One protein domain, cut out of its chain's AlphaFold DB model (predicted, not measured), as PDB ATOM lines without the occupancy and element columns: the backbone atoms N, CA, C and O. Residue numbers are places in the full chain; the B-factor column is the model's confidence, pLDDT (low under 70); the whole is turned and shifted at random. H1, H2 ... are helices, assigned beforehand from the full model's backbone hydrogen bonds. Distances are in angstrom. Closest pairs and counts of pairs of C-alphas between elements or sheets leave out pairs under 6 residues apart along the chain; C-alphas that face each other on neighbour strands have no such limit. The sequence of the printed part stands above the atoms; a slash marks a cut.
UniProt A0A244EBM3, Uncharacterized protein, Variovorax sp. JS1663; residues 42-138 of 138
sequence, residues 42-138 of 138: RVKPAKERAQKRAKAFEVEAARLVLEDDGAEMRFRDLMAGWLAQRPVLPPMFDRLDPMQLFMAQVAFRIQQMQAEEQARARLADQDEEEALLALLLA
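This is residues 42 to 138 of the 138 residues of an uncharacterized protein of Variovorax sp. JS1663 (UniProt A0A244EBM3). Two helices, H1 and H2, fold back on each other as a hairpin, and the first part of a very long helix, H3, crosses one side of it. Residues 115 to 138, of which 115 to 136 belong to H3, stick out as a free arm; the body without this arm spans 37 by 33 by 24 A. The 97 printed residues hold three named helices, in the order H1, H2, H3, and no named strand; the class is all helix. The whole is extended, with a radius of gyration of the C-alphas of 19.4 A, and spans 63 by 40 by 25 A.

Start with H1, residues 46 to 66, and H2, residues 72 to 84: this helical hairpin runs opposite ways at a shallow tilt of 16 degrees. They touch, closest at the C-alphas of Ala 54 and Trp 82, 5.0 A apart. Next look at H3, residues 98 to 136. Its residues 102 to 110 alone touch residues 58 to 66 of H1, closest at the C-alphas of Ala 62 and Val 106, 5.2 A apart; the lines are about perpendicular, but only just, at 72 degrees. Its residues 98 to 102 alone touch residues 79 to 83 of H2, about perpendicular at 76 degrees, with the closest C-alphas, those of Met 79 and Phe 102, 6.6 A apart. The packing of H1, H2 and H3 is mostly crossed, their lines at large angles, but only just: 1 of 3 touching pairs is at a shallow tilt. In H1, H2 and H3 every O i to N i+4 pair is within hydrogen-bond range.

Find C-alpha 46 at (88.774, 110.957, 122.975), where H1 begins its 30.5 A. H2 covers 18.5 A from C-alpha 72. H3 runs 57.6 A to C-alpha 136 at (122.945, 150.026, 99.521).

The C-alphas of Arg 95 and Ala 138 are the two farthest apart, 65.1 A. The printed part has no cut. The link from H1 to H2 is tight; that from H2 to H3, residues 85 to 97, is long. Confidence is under 70 at 12 residues, among them 42 to 44 and 86 to 90.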
ATOM      1  N   ARG A  42      83.988 115.433 112.478       59.06
ATOM      2  CA  ARG A  42      84.038 114.333 113.458       59.06
ATOM      3  C   ARG A  42      84.899 114.777 114.624       59.06
ATOM      4  O   ARG A  42      86.072 115.113 114.498       59.06
ATOM      5  N   VAL A  43      84.256 114.753 115.780       61.47
ATOM      6  CA  VAL A  43      84.855 114.946 117.088       61.47
ATOM      7  C   VAL A  43      86.140 114.126 117.153       61.47
ATOM      8  O   VAL A  43      86.087 112.900 117.043       61.47
ATOM      9  N   LYS A  44      87.285 114.804 117.321       66.00
ATOM     10  CA  LYS A  44      88.584 114.138 117.485       66.00
ATOM     11  C   LYS A  44      88.448 112.985 118.490       66.00
ATOM     12  O   LYS A  44      87.798 113.187 119.532       66.00
ATOM     13  N   PRO A  45      89.033 111.802 118.221       73.00
ATOM     14  CA  PRO A  45      89.012 110.674 119.143       73.00
ATOM     15  C   PRO A  45      89.316 111.123 120.577       73.00
ATOM     16  O   PRO A  45      90.142 112.010 120.798       73.00
ATOM     17  N   ALA A  46      88.634 110.544 121.571       73.94
ATOM     18  CA  ALA A  46      88.774 110.957 122.975       73.94
ATOM     19  C   ALA A  46      90.247 110.999 123.433       73.94
ATOM     20  O   ALA A  46      90.647 111.926 124.132       73.94
ATOM     21  N   LYS A  47      91.065 110.064 122.929       74.56
ATOM     22  CA  LYS A  47      92.515 109.998 123.147       74.56
ATOM     23  C   LYS A  47      93.261 111.235 122.633       74.56
ATOM     24  O   LYS A  47      94.079 111.794 123.351       74.56
ATOM     25  N   GLU A  48      92.962 111.703 121.424       77.31
ATOM     26  CA  GLU A  48      93.597 112.903 120.862       77.31
ATOM     27  C   GLU A  48      93.184 114.172 121.608       77.31
ATOM     28  O   GLU A  48      93.991 115.081 121.796       77.31
ATOM     29  N   ARG A  49      91.925 114.242 122.062       79.31
ATOM     30  CA  ARG A  49      91.448 115.364 122.882       79.31
ATOM     31  C   ARG A  49      92.162 115.407 124.227       79.31
ATOM     32  O   ARG A  49      92.587 116.486 124.632       79.31
ATOM     33  N   ALA A  50      92.327 114.257 124.874       78.44
ATOM     34  CA  ALA A  50      93.072 114.139 126.121       78.44
ATOM     35  C   ALA A  50      94.540 114.549 125.938       78.44
ATOM     36  O   ALA A  50      95.034 115.393 126.677       78.44
ATOM     37  N   GLN A  51      95.203 114.074 124.877       82.88
ATOM     38  CA  GLN A  51      96.578 114.476 124.557       82.88
ATOM     39  C   GLN A  51      96.707 115.974 124.261       82.88
ATOM     40  O   GLN A  51      97.645 116.613 124.726       82.88
ATOM     41  N   LYS A  52      95.769 116.566 123.509       85.38
ATOM     42  CA  LYS A  52      95.779 118.013 123.244       85.38
ATOM     43  C   LYS A  52      95.613 118.819 124.536       85.38
ATOM     44  O   LYS A  52      96.269 119.841 124.691       85.38
ATOM     45  N   ARG A  53      94.750 118.364 125.449       84.81
ATOM     46  CA  ARG A  53      94.552 118.992 126.764       84.81
ATOM     47  C   ARG A  53      95.782 118.843 127.658       84.81
ATOM     48  O   ARG A  53      96.195 119.830 128.241       84.81
ATOM     49  N   ALA A  54      96.402 117.663 127.694       86.00
ATOM     50  CA  ALA A  54      97.655 117.434 128.416       86.00
ATOM     51  C   ALA A  54      98.752 118.405 127.949       86.00
ATOM     52  O   ALA A  54      99.339 119.106 128.765       86.00
ATOM     53  N   LYS A  55      98.929 118.549 126.628       87.69
ATOM     54  CA  LYS A  55      99.863 119.530 126.054       87.69
ATOM     55  C   LYS A  55      99.537 120.972 126.443       87.69
ATOM     56  O   LYS A  55     100.451 121.765 126.616       87.69
ATOM     57  N   ALA A  56      98.255 121.327 126.560       90.12
ATOM     58  CA  ALA A  56      97.865 122.667 126.993       90.12
ATOM     59  C   ALA A  56      98.328 122.946 128.433       90.12
ATOM     60  O   ALA A  56      98.918 123.994 128.666       90.12
ATOM     61  N   PHE A  57      98.159 121.983 129.349       90.38
ATOM     62  CA  PHE A  57      98.655 122.103 130.726       90.38
ATOM     63  C   PHE A  57     100.183 122.223 130.797       90.38
ATOM     64  O   PHE A  57     100.689 123.033 131.563       90.38
ATOM     65  N   GLU A  58     100.923 121.466 129.977       90.31
ATOM     66  CA  GLU A  58     102.392 121.566 129.899       90.31
ATOM     67  C   GLU A  58     102.848 122.968 129.467       90.31
ATOM     68  O   GLU A  58     103.782 123.524 130.038       90.31
ATOM     69  N   VAL A  59     102.188 123.541 128.455       91.19
ATOM     70  CA  VAL A  59     102.512 124.878 127.933       91.19
ATOM     71  C   VAL A  59     102.140 125.969 128.935       91.19
ATOM     72  O   VAL A  59     102.903 126.911 129.119       91.19
ATOM     73  N   GLU A  60     100.986 125.855 129.589       89.75
ATOM     74  CA  GLU A  60     100.549 126.812 130.610       89.75
ATOM     75  C   GLU A  60     101.481 126.794 131.827       89.75
ATOM     76  O   GLU A  60     101.895 127.847 132.302       89.75
ATOM     77  N   ALA A  61     101.906 125.606 132.264       89.62
ATOM     78  CA  ALA A  61     102.885 125.462 133.334       89.62
ATOM     79  C   ALA A  61     104.267 126.009 132.939       89.62
ATOM     80  O   ALA A  61     104.918 126.660 133.750       89.62
ATOM     81  N   ALA A  62     104.704 125.805 131.692       89.19
ATOM     82  CA  ALA A  62     105.948 126.385 131.182       89.19
ATOM     83  C   ALA A  62     105.916 127.919 131.165       89.19
ATOM     84  O   ALA A  62     106.891 128.551 131.562       89.19
ATOM     85  N   ARG A  63     104.791 128.518 130.754       90.25
ATOM     86  CA  ARG A  63     104.598 129.975 130.807       90.25
ATOM     87  C   ARG A  63     104.639 130.497 132.231       90.25
ATOM     88  O   ARG A  63     105.373 131.436 132.490       90.25
ATOM     89  N   LEU A  64     103.941 129.829 133.148       90.31
ATOM     90  CA  LEU A  64     103.925 130.211 134.557       90.31
ATOM     91  C   LEU A  64     105.337 130.245 135.167       90.31
ATOM     92  O   LEU A  64     105.638 131.123 135.968       90.31
ATOM     93  N   VAL A  65     106.199 129.300 134.781       88.06
ATOM     94  CA  VAL A  65     107.606 129.262 135.214       88.06
ATOM     95  C   VAL A  65     108.430 130.377 134.564       88.06
ATOM     96  O   VAL A  65     109.269 130.971 135.230       88.06
ATOM     97  N   LEU A  66     108.209 130.671 133.280       85.56
ATOM     98  CA  LEU A  66     108.928 131.732 132.565       85.56
ATOM     99  C   LEU A  66     108.524 133.145 133.004       85.56
ATOM    100  O   LEU A  66     109.346 134.053 132.949       85.56
ATOM    101  N   GLU A  67     107.276 133.329 133.431       87.38
ATOM    102  CA  GLU A  67     106.744 134.595 133.948       87.38
ATOM    103  C   GLU A  67     107.194 134.878 135.399       87.38
ATOM    104  O   GLU A  67     106.926 135.961 135.910       87.38
ATOM    105  N   ASP A  68     107.888 133.927 136.044       75.31
ATOM    106  CA  ASP A  68     108.392 133.980 137.429       75.31
ATOM    107  C   ASP A  68     107.318 134.363 138.472       75.31
ATOM    108  O   ASP A  68     107.592 134.932 139.526       75.31
ATOM    109  N   ASP A  69     106.055 134.021 138.188       74.19
ATOM    110  CA  ASP A  69     104.883 134.476 138.954       74.19
ATOM    111  C   ASP A  69     104.675 133.678 140.265       74.19
ATOM    112  O   ASP A  69     103.696 133.862 140.987       74.19
ATOM    113  N   GLY A  70     105.578 132.739 140.587       64.88
ATOM    114  CA  GLY A  70     105.654 132.058 141.889       64.88
ATOM    115  C   GLY A  70     104.398 131.293 142.340       64.88
ATOM    116  O   GLY A  70     104.293 130.912 143.508       64.88
ATOM    117  N   ALA A  71     103.423 131.052 141.457       81.62
ATOM    118  CA  ALA A  71     102.124 130.497 141.833       81.62
ATOM    119  C   ALA A  71     102.170 128.967 141.983       81.62
ATOM    120  O   ALA A  71     101.572 128.221 141.203       81.62
ATOM    121  N   GLU A  72     102.846 128.491 143.029       85.19
ATOM    122  CA  GLU A  72     103.013 127.065 143.344       85.19
ATOM    123  C   GLU A  72     101.667 126.317 143.400       85.19
ATOM    124  O   GLU A  72     101.548 125.188 142.925       85.19
ATOM    125  N   MET A  73     100.620 126.970 143.917       87.06
ATOM    126  CA  MET A  73      99.267 126.411 143.954       87.06
ATOM    127  C   MET A  73      98.702 126.175 142.545       87.06
ATOM    128  O   MET A  73      98.230 125.078 142.257       87.06
ATOM    129  N   ARG A  74      98.831 127.153 141.637       89.19
ATOM    130  CA  ARG A  74      98.395 127.001 140.238       89.19
ATOM    131  C   ARG A  74      99.204 125.924 139.522       89.19
ATOM    132  O   ARG A  74      98.644 125.137 138.769       89.19
ATOM    133  N   PHE A  75     100.506 125.848 139.788       90.00
ATOM    134  CA  PHE A  75     101.359 124.811 139.216       90.00
ATOM    135  C   PHE A  75     100.895 123.400 139.617       90.00
ATOM    136  O   PHE A  75     100.803 122.503 138.776       90.00
ATOM    137  N   ARG A  76     100.530 123.209 140.892       89.81
ATOM    138  CA  ARG A  76      99.966 121.944 141.386       89.81
ATOM    139  C   ARG A  76      98.626 121.613 140.728       89.81
ATOM    140  O   ARG A  76      98.413 120.455 140.363       89.81
ATOM    141  N   ASP A  77      97.764 122.605 140.517       91.88
ATOM    142  CA  ASP A  77      96.482 122.416 139.827       91.88
ATOM    143  C   ASP A  77      96.679 121.974 138.367       91.88
ATOM    144  O   ASP A  77      96.015 121.045 137.895       91.88
ATOM    145  N   LEU A  78      97.645 122.574 137.663       91.56
ATOM    146  CA  LEU A  78      98.004 122.198 136.292       91.56
ATOM    147  C   LEU A  78      98.547 120.767 136.220       91.56
ATOM    148  O   LEU A  78      98.162 120.006 135.328       91.56
ATOM    149  N   MET A  79      99.377 120.366 137.186       90.81
ATOM    150  CA  MET A  79      99.866 118.989 137.288       90.81
ATOM    151  C   MET A  79      98.713 117.999 137.506       90.81
ATOM    152  O   MET A  79      98.640 116.972 136.828       90.81
ATOM    153  N   ALA A  80      97.785 118.298 138.421       90.00
ATOM    154  CA  ALA A  80      96.620 117.448 138.664       90.00
ATOM    155  C   ALA A  80      95.745 117.317 137.403       90.00
ATOM    156  O   ALA A  80      95.314 116.214 137.047       90.00
ATOM    157  N   GLY A  81      95.545 118.424 136.680       90.25
ATOM    158  CA  GLY A  81      94.858 118.451 135.390       90.25
ATOM    159  C   GLY A  81      95.555 117.603 134.324       90.25
ATOM    160  O   GLY A  81      94.891 116.857 133.601       90.25
ATOM    161  N   TRP A  82      96.885 117.659 134.260       90.62
ATOM    162  CA  TRP A  82      97.699 116.851 133.352       90.62
ATOM    163  C   TRP A  82      97.576 115.350 133.649       90.62
ATOM    164  O   TRP A  82      97.279 114.571 132.738       90.62
ATOM    165  N   LEU A  83      97.685 114.942 134.918       86.62
ATOM    166  CA  LEU A  83      97.524 113.543 135.338       86.62
ATOM    167  C   LEU A  83      96.126 112.997 135.025       86.62
ATOM    168  O   LEU A  83      95.984 111.858 134.570       86.62
ATOM    169  N   ALA A  84      95.088 113.820 135.196       86.94
ATOM    170  CA  ALA A  84      93.711 113.441 134.891       86.94
ATOM    171  C   ALA A  84      93.487 113.123 133.400       86.94
ATOM    172  O   ALA A  84      92.608 112.324 133.069       86.94
ATOM    173  N   GLN A  85      94.290 113.690 132.492       83.12
ATOM    174  CA  GLN A  85      94.205 113.377 131.060       83.12
ATOM    175  C   GLN A  85      94.851 112.032 130.685       83.12
ATOM    176  O   GLN A  85      94.788 111.663 129.512       83.12
ATOM    177  N   ARG A  86      95.437 111.293 131.645       67.12
ATOM    178  CA  ARG A  86      96.151 110.019 131.433       67.12
ATOM    179  C   ARG A  86      97.040 110.068 130.181       67.12
ATOM    180  O   ARG A  86      96.756 109.366 129.200       67.12
ATOM    181  N   PRO A  87      98.091 110.908 130.169       65.81
ATOM    182  CA  PRO A  87      99.085 110.837 129.110       65.81
ATOM    183  C   PRO A  87      99.586 109.391 129.021       65.81
ATOM    184  O   PRO A  87      99.813 108.739 130.038       65.81
ATOM    185  N   VAL A  88      99.688 108.856 127.802       65.50
ATOM    186  CA  VAL A  88     100.261 107.520 127.600       65.50
ATOM    187  C   VAL A  88     101.751 107.653 127.871       65.50
ATOM    188  O   VAL A  88     102.513 108.038 126.987       65.50
ATOM    189  N   LEU A  89     102.136 107.414 129.119       66.75
ATOM    190  CA  LEU A  89     103.524 107.365 129.523       66.75
ATOM    191  C   LEU A  89     104.108 106.036 129.031       66.75
ATOM    192  O   LEU A  89     103.440 105.003 129.126       66.75
ATOM    193  N   PRO A  90     105.315 106.033 128.448       69.06
ATOM    194  CA  PRO A  90     105.983 104.782 128.133       69.06
ATOM    195  C   PRO A  90     106.156 103.947 129.417       69.06
ATOM    196  O   PRO A  90     106.443 104.520 130.466       69.06
ATOM    197  N   PRO A  91     106.057 102.610 129.355       70.19
ATOM    198  CA  PRO A  91     106.066 101.743 130.543       70.19
ATOM    199  C   PRO A  91     107.365 101.830 131.363       70.19
ATOM    200  O   PRO A  91     107.407 101.495 132.541       70.19
ATOM    201  N   MET A  92     108.445 102.339 130.762       71.81
ATOM    202  CA  MET A  92     109.697 102.647 131.465       71.81
ATOM    203  C   MET A  92     109.525 103.726 132.550       71.81
ATOM    204  O   MET A  92     110.335 103.799 133.470       71.81
ATOM    205  N   PHE A  93     108.468 104.538 132.459       70.31
ATOM    206  CA  PHE A  93     108.165 105.627 133.382       70.31
ATOM    207  C   PHE A  93     107.157 105.240 134.477       70.31
ATOM    208  O   PHE A  93     106.888 106.061 135.346       70.31
ATOM    209  N   ASP A  94     106.672 103.992 134.519       70.75
ATOM    210  CA  ASP A  94     105.700 103.528 135.530       70.75
ATOM    211  C   ASP A  94     106.253 103.545 136.969       70.75
ATOM    212  O   ASP A  94     105.498 103.484 137.935       70.75
ATOM    213  N   ARG A  95     107.581 103.620 137.126       77.00
ATOM    214  CA  ARG A  95     108.273 103.696 138.426       77.00
ATOM    215  C   ARG A  95     108.686 105.113 138.820       77.00
ATOM    216  O   ARG A  95     109.244 105.291 139.899       77.00
ATOM    217  N   LEU A  96     108.491 106.087 137.934       76.31
ATOM    218  CA  LEU A  96     108.918 107.459 138.164       76.31
ATOM    219  C   LEU A  96     107.805 108.262 138.826       76.31
ATOM    220  O   LEU A  96     106.621 108.077 138.546       76.31
ATOM    221  N   ASP A  97     108.216 109.159 139.716       85.81
ATOM    222  CA  ASP A  97     107.314 110.078 140.395       85.81
ATOM    223  C   ASP A  97     106.585 110.951 139.350       85.81
ATOM    224  O   ASP A  97     107.249 111.622 138.548       85.81
ATOM    225  N   PRO A  98     105.237 110.969 139.334       82.62
ATOM    226  CA  PRO A  98     104.457 111.782 138.407       82.62
ATOM    227  C   PRO A  98     104.832 113.268 138.413       82.62
ATOM    228  O   PRO A  98     104.756 113.916 137.367       82.62
ATOM    229  N   MET A  99     105.286 113.794 139.556       86.56
ATOM    230  CA  MET A  99     105.804 115.158 139.655       86.56
ATOM    231  C   MET A  99     107.055 115.346 138.790       86.56
ATOM    232  O   MET A  99     107.138 116.291 138.010       86.56
ATOM    233  N   GLN A 100     108.018 114.425 138.874       87.62
ATOM    234  CA  GLN A 100     109.255 114.496 138.089       87.62
ATOM    235  C   GLN A 100     108.976 114.386 136.589       87.62
ATOM    236  O   GLN A 100     109.599 115.081 135.787       87.62
ATOM    237  N   LEU A 101     108.006 113.551 136.205       87.50
ATOM    238  CA  LEU A 101     107.577 113.429 134.813       87.50
ATOM    239  C   LEU A 101     106.961 114.726 134.298       87.50
ATOM    240  O   LEU A 101     107.306 115.172 133.204       87.50
ATOM    241  N   PHE A 102     106.079 115.342 135.085       89.25
ATOM    242  CA  PHE A 102     105.473 116.615 134.725       89.25
ATOM    243  C   PHE A 102     106.530 117.719 134.598       89.25
ATOM    244  O   PHE A 102     106.584 118.395 133.574       89.25
ATOM    245  N   MET A 103     107.443 117.825 135.567       89.88
ATOM    246  CA  MET A 103     108.566 118.767 135.523       89.88
ATOM    247  C   MET A 103     109.447 118.570 134.287       89.88
ATOM    248  O   MET A 103     109.826 119.547 133.647       89.88
ATOM    249  N   ALA A 104     109.740 117.324 133.906       89.25
ATOM    250  CA  ALA A 104     110.518 117.035 132.705       89.25
ATOM    251  C   ALA A 104     109.800 117.496 131.423       89.25
ATOM    252  O   ALA A 104     110.436 118.070 130.538       89.25
ATOM    253  N   GLN A 105     108.478 117.298 131.329       89.25
ATOM    254  CA  GLN A 105     107.690 117.799 130.196       89.25
ATOM    255  C   GLN A 105     107.673 119.329 130.152       89.25
ATOM    256  O   GLN A 105     107.859 119.914 129.086       89.25
ATOM    257  N   VAL A 106     107.499 119.981 131.303       90.62
ATOM    258  CA  VAL A 106     107.530 121.444 131.415       90.62
ATOM    259  C   VAL A 106     108.901 121.992 131.011       90.62
ATOM    260  O   VAL A 106     108.974 122.884 130.169       90.62
ATOM    261  N   ALA A 107     109.992 121.415 131.518       90.88
ATOM    262  CA  ALA A 107     111.354 121.811 131.160       90.88
ATOM    263  C   ALA A 107     111.618 121.664 129.654       90.88
ATOM    264  O   ALA A 107     112.162 122.568 129.020       90.88
ATOM    265  N   PHE A 108     111.169 120.559 129.056       90.75
ATOM    266  CA  PHE A 108     111.262 120.353 127.614       90.75
ATOM    267  C   PHE A 108     110.473 121.408 126.823       90.75
ATOM    268  O   PHE A 108     110.952 121.904 125.803       90.75
ATOM    269  N   ARG A 109     109.282 121.805 127.290       90.38
ATOM    270  CA  ARG A 109     108.504 122.884 126.656       90.38
ATOM    271  C   ARG A 109     109.192 124.232 126.742       90.38
ATOM    272  O   ARG A 109     109.210 124.941 125.743       90.38
ATOM    273  N   ILE A 110     109.787 124.556 127.885       90.75
ATOM    274  CA  ILE A 110     110.561 125.788 128.052       90.75
ATOM    275  C   ILE A 110     111.706 125.834 127.035       90.75
ATOM    276  O   ILE A 110     111.853 126.828 126.327       90.75
ATOM    277  N   GLN A 111     112.455 124.737 126.889       91.44
ATOM    278  CA  GLN A 111     113.535 124.643 125.900       91.44
ATOM    279  C   GLN A 111     113.033 124.857 124.467       91.44
ATOM    280  O   GLN A 111     113.672 125.567 123.696       91.44
ATOM    281  N   GLN A 112     111.884 124.277 124.108       90.19
ATOM    282  CA  GLN A 112     111.281 124.494 122.790       90.19
ATOM    283  C   GLN A 112     110.877 125.952 122.571       90.19
ATOM    284  O   GLN A 112     111.186 126.511 121.524       90.19
ATOM    285  N   MET A 113     110.232 126.577 123.558       89.31
ATOM    286  CA  MET A 113     109.812 127.978 123.471       89.31
ATOM    287  C   MET A 113     111.012 128.916 123.304       89.31
ATOM    288  O   MET A 113     111.003 129.765 122.417       89.31
ATOM    289  N   GLN A 114     112.072 128.713 124.088       90.12
ATOM    290  CA  GLN A 114     113.304 129.496 123.979       90.12
ATOM    291  C   GLN A 114     114.010 129.278 122.634       90.12
ATOM    292  O   GLN A 114     114.511 130.228 122.036       90.12
ATOM    293  N   ALA A 115     114.036 128.043 122.123       89.12
ATOM    294  CA  ALA A 115     114.618 127.745 120.816       89.12
ATOM    295  C   ALA A 115     113.832 128.405 119.669       89.12
ATOM    296  O   ALA A 115     114.439 128.927 118.733       89.12
ATOM    297  N   GLU A 116     112.498 128.415 119.742       88.19
ATOM    298  CA  GLU A 116     111.644 129.117 118.778       88.19
ATOM    299  C   GLU A 116     111.868 130.632 118.816       88.19
ATOM    300  O   GLU A 116     111.937 131.268 117.766       88.19
ATOM    301  N   GLU A 117     112.018 131.213 120.004       86.50
ATOM    302  CA  GLU A 117     112.289 132.640 120.174       86.50
ATOM    303  C   GLU A 117     113.660 133.036 119.612       86.50
ATOM    304  O   GLU A 117     113.761 133.985 118.836       86.50
ATOM    305  N   GLN A 118     114.701 132.246 119.888       86.31
ATOM    306  CA  GLN A 118     116.030 132.451 119.303       86.31
ATOM    307  C   GLN A 118     116.031 132.296 117.779       86.31
ATOM    308  O   GLN A 118     116.715 133.044 117.084       86.31
ATOM    309  N   ALA A 119     115.280 131.331 117.240       85.38
ATOM    310  CA  ALA A 119     115.159 131.155 115.796       85.38
ATOM    311  C   ALA A 119     114.463 132.354 115.138       85.38
ATOM    312  O   ALA A 119     114.899 132.799 114.080       85.38
ATOM    313  N   ARG A 120     113.424 132.909 115.776       82.38
ATOM    314  CA  ARG A 120     112.745 134.125 115.300       82.38
ATOM    315  C   ARG A 120     113.652 135.348 115.337       82.38
ATOM    316  O   ARG A 120     113.650 136.096 114.370       82.38
ATOM    317  N   ALA A 121     114.432 135.523 116.403       83.56
ATOM    318  CA  ALA A 121     115.392 136.622 116.496       83.56
ATOM    319  C   ALA A 121     116.427 136.562 115.359       83.56
ATOM    320  O   ALA A 121     116.632 137.548 114.669       83.56
ATOM    321  N   ARG A 122     116.985 135.375 115.078       81.31
ATOM    322  CA  ARG A 122     117.942 135.197 113.968       81.31
ATOM    323  C   ARG A 122     117.344 135.482 112.592       81.31
ATOM    324  O   ARG A 122     118.052 135.978 111.729       81.31
ATOM    325  N   LEU A 123     116.077 135.124 112.371       77.50
ATOM    326  CA  LEU A 123     115.391 135.433 111.113       77.50
ATOM    327  C   LEU A 123     115.144 136.939 110.970       77.50
ATOM    328  O   LEU A 123     115.338 137.474 109.888       77.50
ATOM    329  N   ALA A 124     114.780 137.624 112.057       77.56
ATOM    330  CA  ALA A 124     114.618 139.076 112.046       77.56
ATOM    331  C   ALA A 124     115.943 139.802 111.745       77.56
ATOM    332  O   ALA A 124     115.948 140.719 110.928       77.56
ATOM    333  N   ASP A 125     117.059 139.349 112.326       75.62
ATOM    334  CA  ASP A 125     118.389 139.899 112.027       75.62
ATOM    335  C   ASP A 125     118.751 139.724 110.537       75.62
ATOM    336  O   ASP A 125     119.283 140.637 109.911       75.62
ATOM    337  N   GLN A 126     118.421 138.570 109.942       74.38
ATOM    338  CA  GLN A 126     118.649 138.306 108.514       74.38
ATOM    339  C   GLN A 126     117.795 139.202 107.611       74.38
ATOM    340  O   GLN A 126     118.312 139.749 106.640       74.38
ATOM    341  N   ASP A 127     116.515 139.389 107.943       76.94
ATOM    342  CA  ASP A 127     115.617 140.270 107.192       76.94
ATOM    343  C   ASP A 127     116.096 141.738 107.247       76.94
ATOM    344  O   ASP A 127     116.017 142.457 106.247       76.94
ATOM    345  N   GLU A 128     116.627 142.196 108.390       73.06
ATOM    346  CA  GLU A 128     117.232 143.530 108.522       73.06
ATOM    347  C   GLU A 128     118.525 143.666 107.704       73.06
ATOM    348  O   GLU A 128     118.700 144.663 106.996       73.06
ATOM    349  N   GLU A 129     119.414 142.671 107.743       69.62
ATOM    350  CA  GLU A 129     120.638 142.655 106.932       69.62
ATOM    351  C   GLU A 129     120.330 142.665 105.426       69.62
ATOM    352  O   GLU A 129     120.928 143.442 104.674       69.62
ATOM    353  N   GLU A 130     119.364 141.863 104.971       72.88
ATOM    354  CA  GLU A 130     118.922 141.841 103.574       72.88
ATOM    355  C   GLU A 130     118.278 143.172 103.154       72.88
ATOM    356  O   GLU A 130     118.567 143.684 102.067       72.88
ATOM    357  N   ALA A 131     117.463 143.785 104.019       73.25
ATOM    358  CA  ALA A 131     116.872 145.098 103.766       73.25
ATOM    359  C   ALA A 131     117.933 146.212 103.665       73.25
ATOM    360  O   ALA A 131     117.840 147.084 102.796       73.25
ATOM    361  N   LEU A 132     118.967 146.176 104.514       70.44
ATOM    362  CA  LEU A 132     120.090 147.118 104.471       70.44
ATOM    363  C   LEU A 132     120.946 146.939 103.209       70.44
ATOM    364  O   LEU A 132     121.339 147.928 102.588       70.44
ATOM    365  N   LEU A 133     121.200 145.696 102.789       73.50
ATOM    366  CA  LEU A 133     121.906 145.405 101.537       73.50
ATOM    367  C   LEU A 133     121.114 145.879 100.312       73.50
ATOM    368  O   LEU A 133     121.698 146.461  99.396       73.50
ATOM    369  N   ALA A 134     119.793 145.688 100.306       72.31
ATOM    370  CA  ALA A 134     118.924 146.170  99.236       72.31
ATOM    371  C   ALA A 134     118.936 147.706  99.113       72.31
ATOM    372  O   ALA A 134     118.920 148.224  98.000       72.31
ATOM    373  N   LEU A 135     119.017 148.434 100.234       68.69
ATOM    374  CA  LEU A 135     119.141 149.899 100.251       68.69
ATOM    375  C   LEU A 135     120.507 150.408  99.761       68.69
ATOM    376  O   LEU A 135     120.569 151.492  99.196       68.69
ATOM    377  N   LEU A 136     121.593 149.660  99.976       71.19
ATOM    378  CA  LEU A 136     122.945 150.026  99.521       71.19
ATOM    379  C   LEU A 136     123.189 149.754  98.028       71.19
ATOM    380  O   LEU A 136     124.095 150.342  97.440       71.19
ATOM    381  N   LEU A 137     122.423 148.836  97.435       71.50
ATOM    382  CA  LEU A 137     122.504 148.467  96.017       71.50
ATOM    383  C   LEU A 137     121.520 149.243  95.120       71.50
ATOM    384  O   LEU A 137     121.581 149.081  93.899       71.50
ATOM    385  N   ALA A 138     120.622 150.039  95.708       58.12
ATOM    386  CA  ALA A 138     119.671 150.916  95.016       58.12
ATOM    387  C   ALA A 138     120.257 152.316  94.777       58.12
ATOM    388  O   ALA A 138     119.958 152.889  93.703       58.12
TER     389      ALA A 138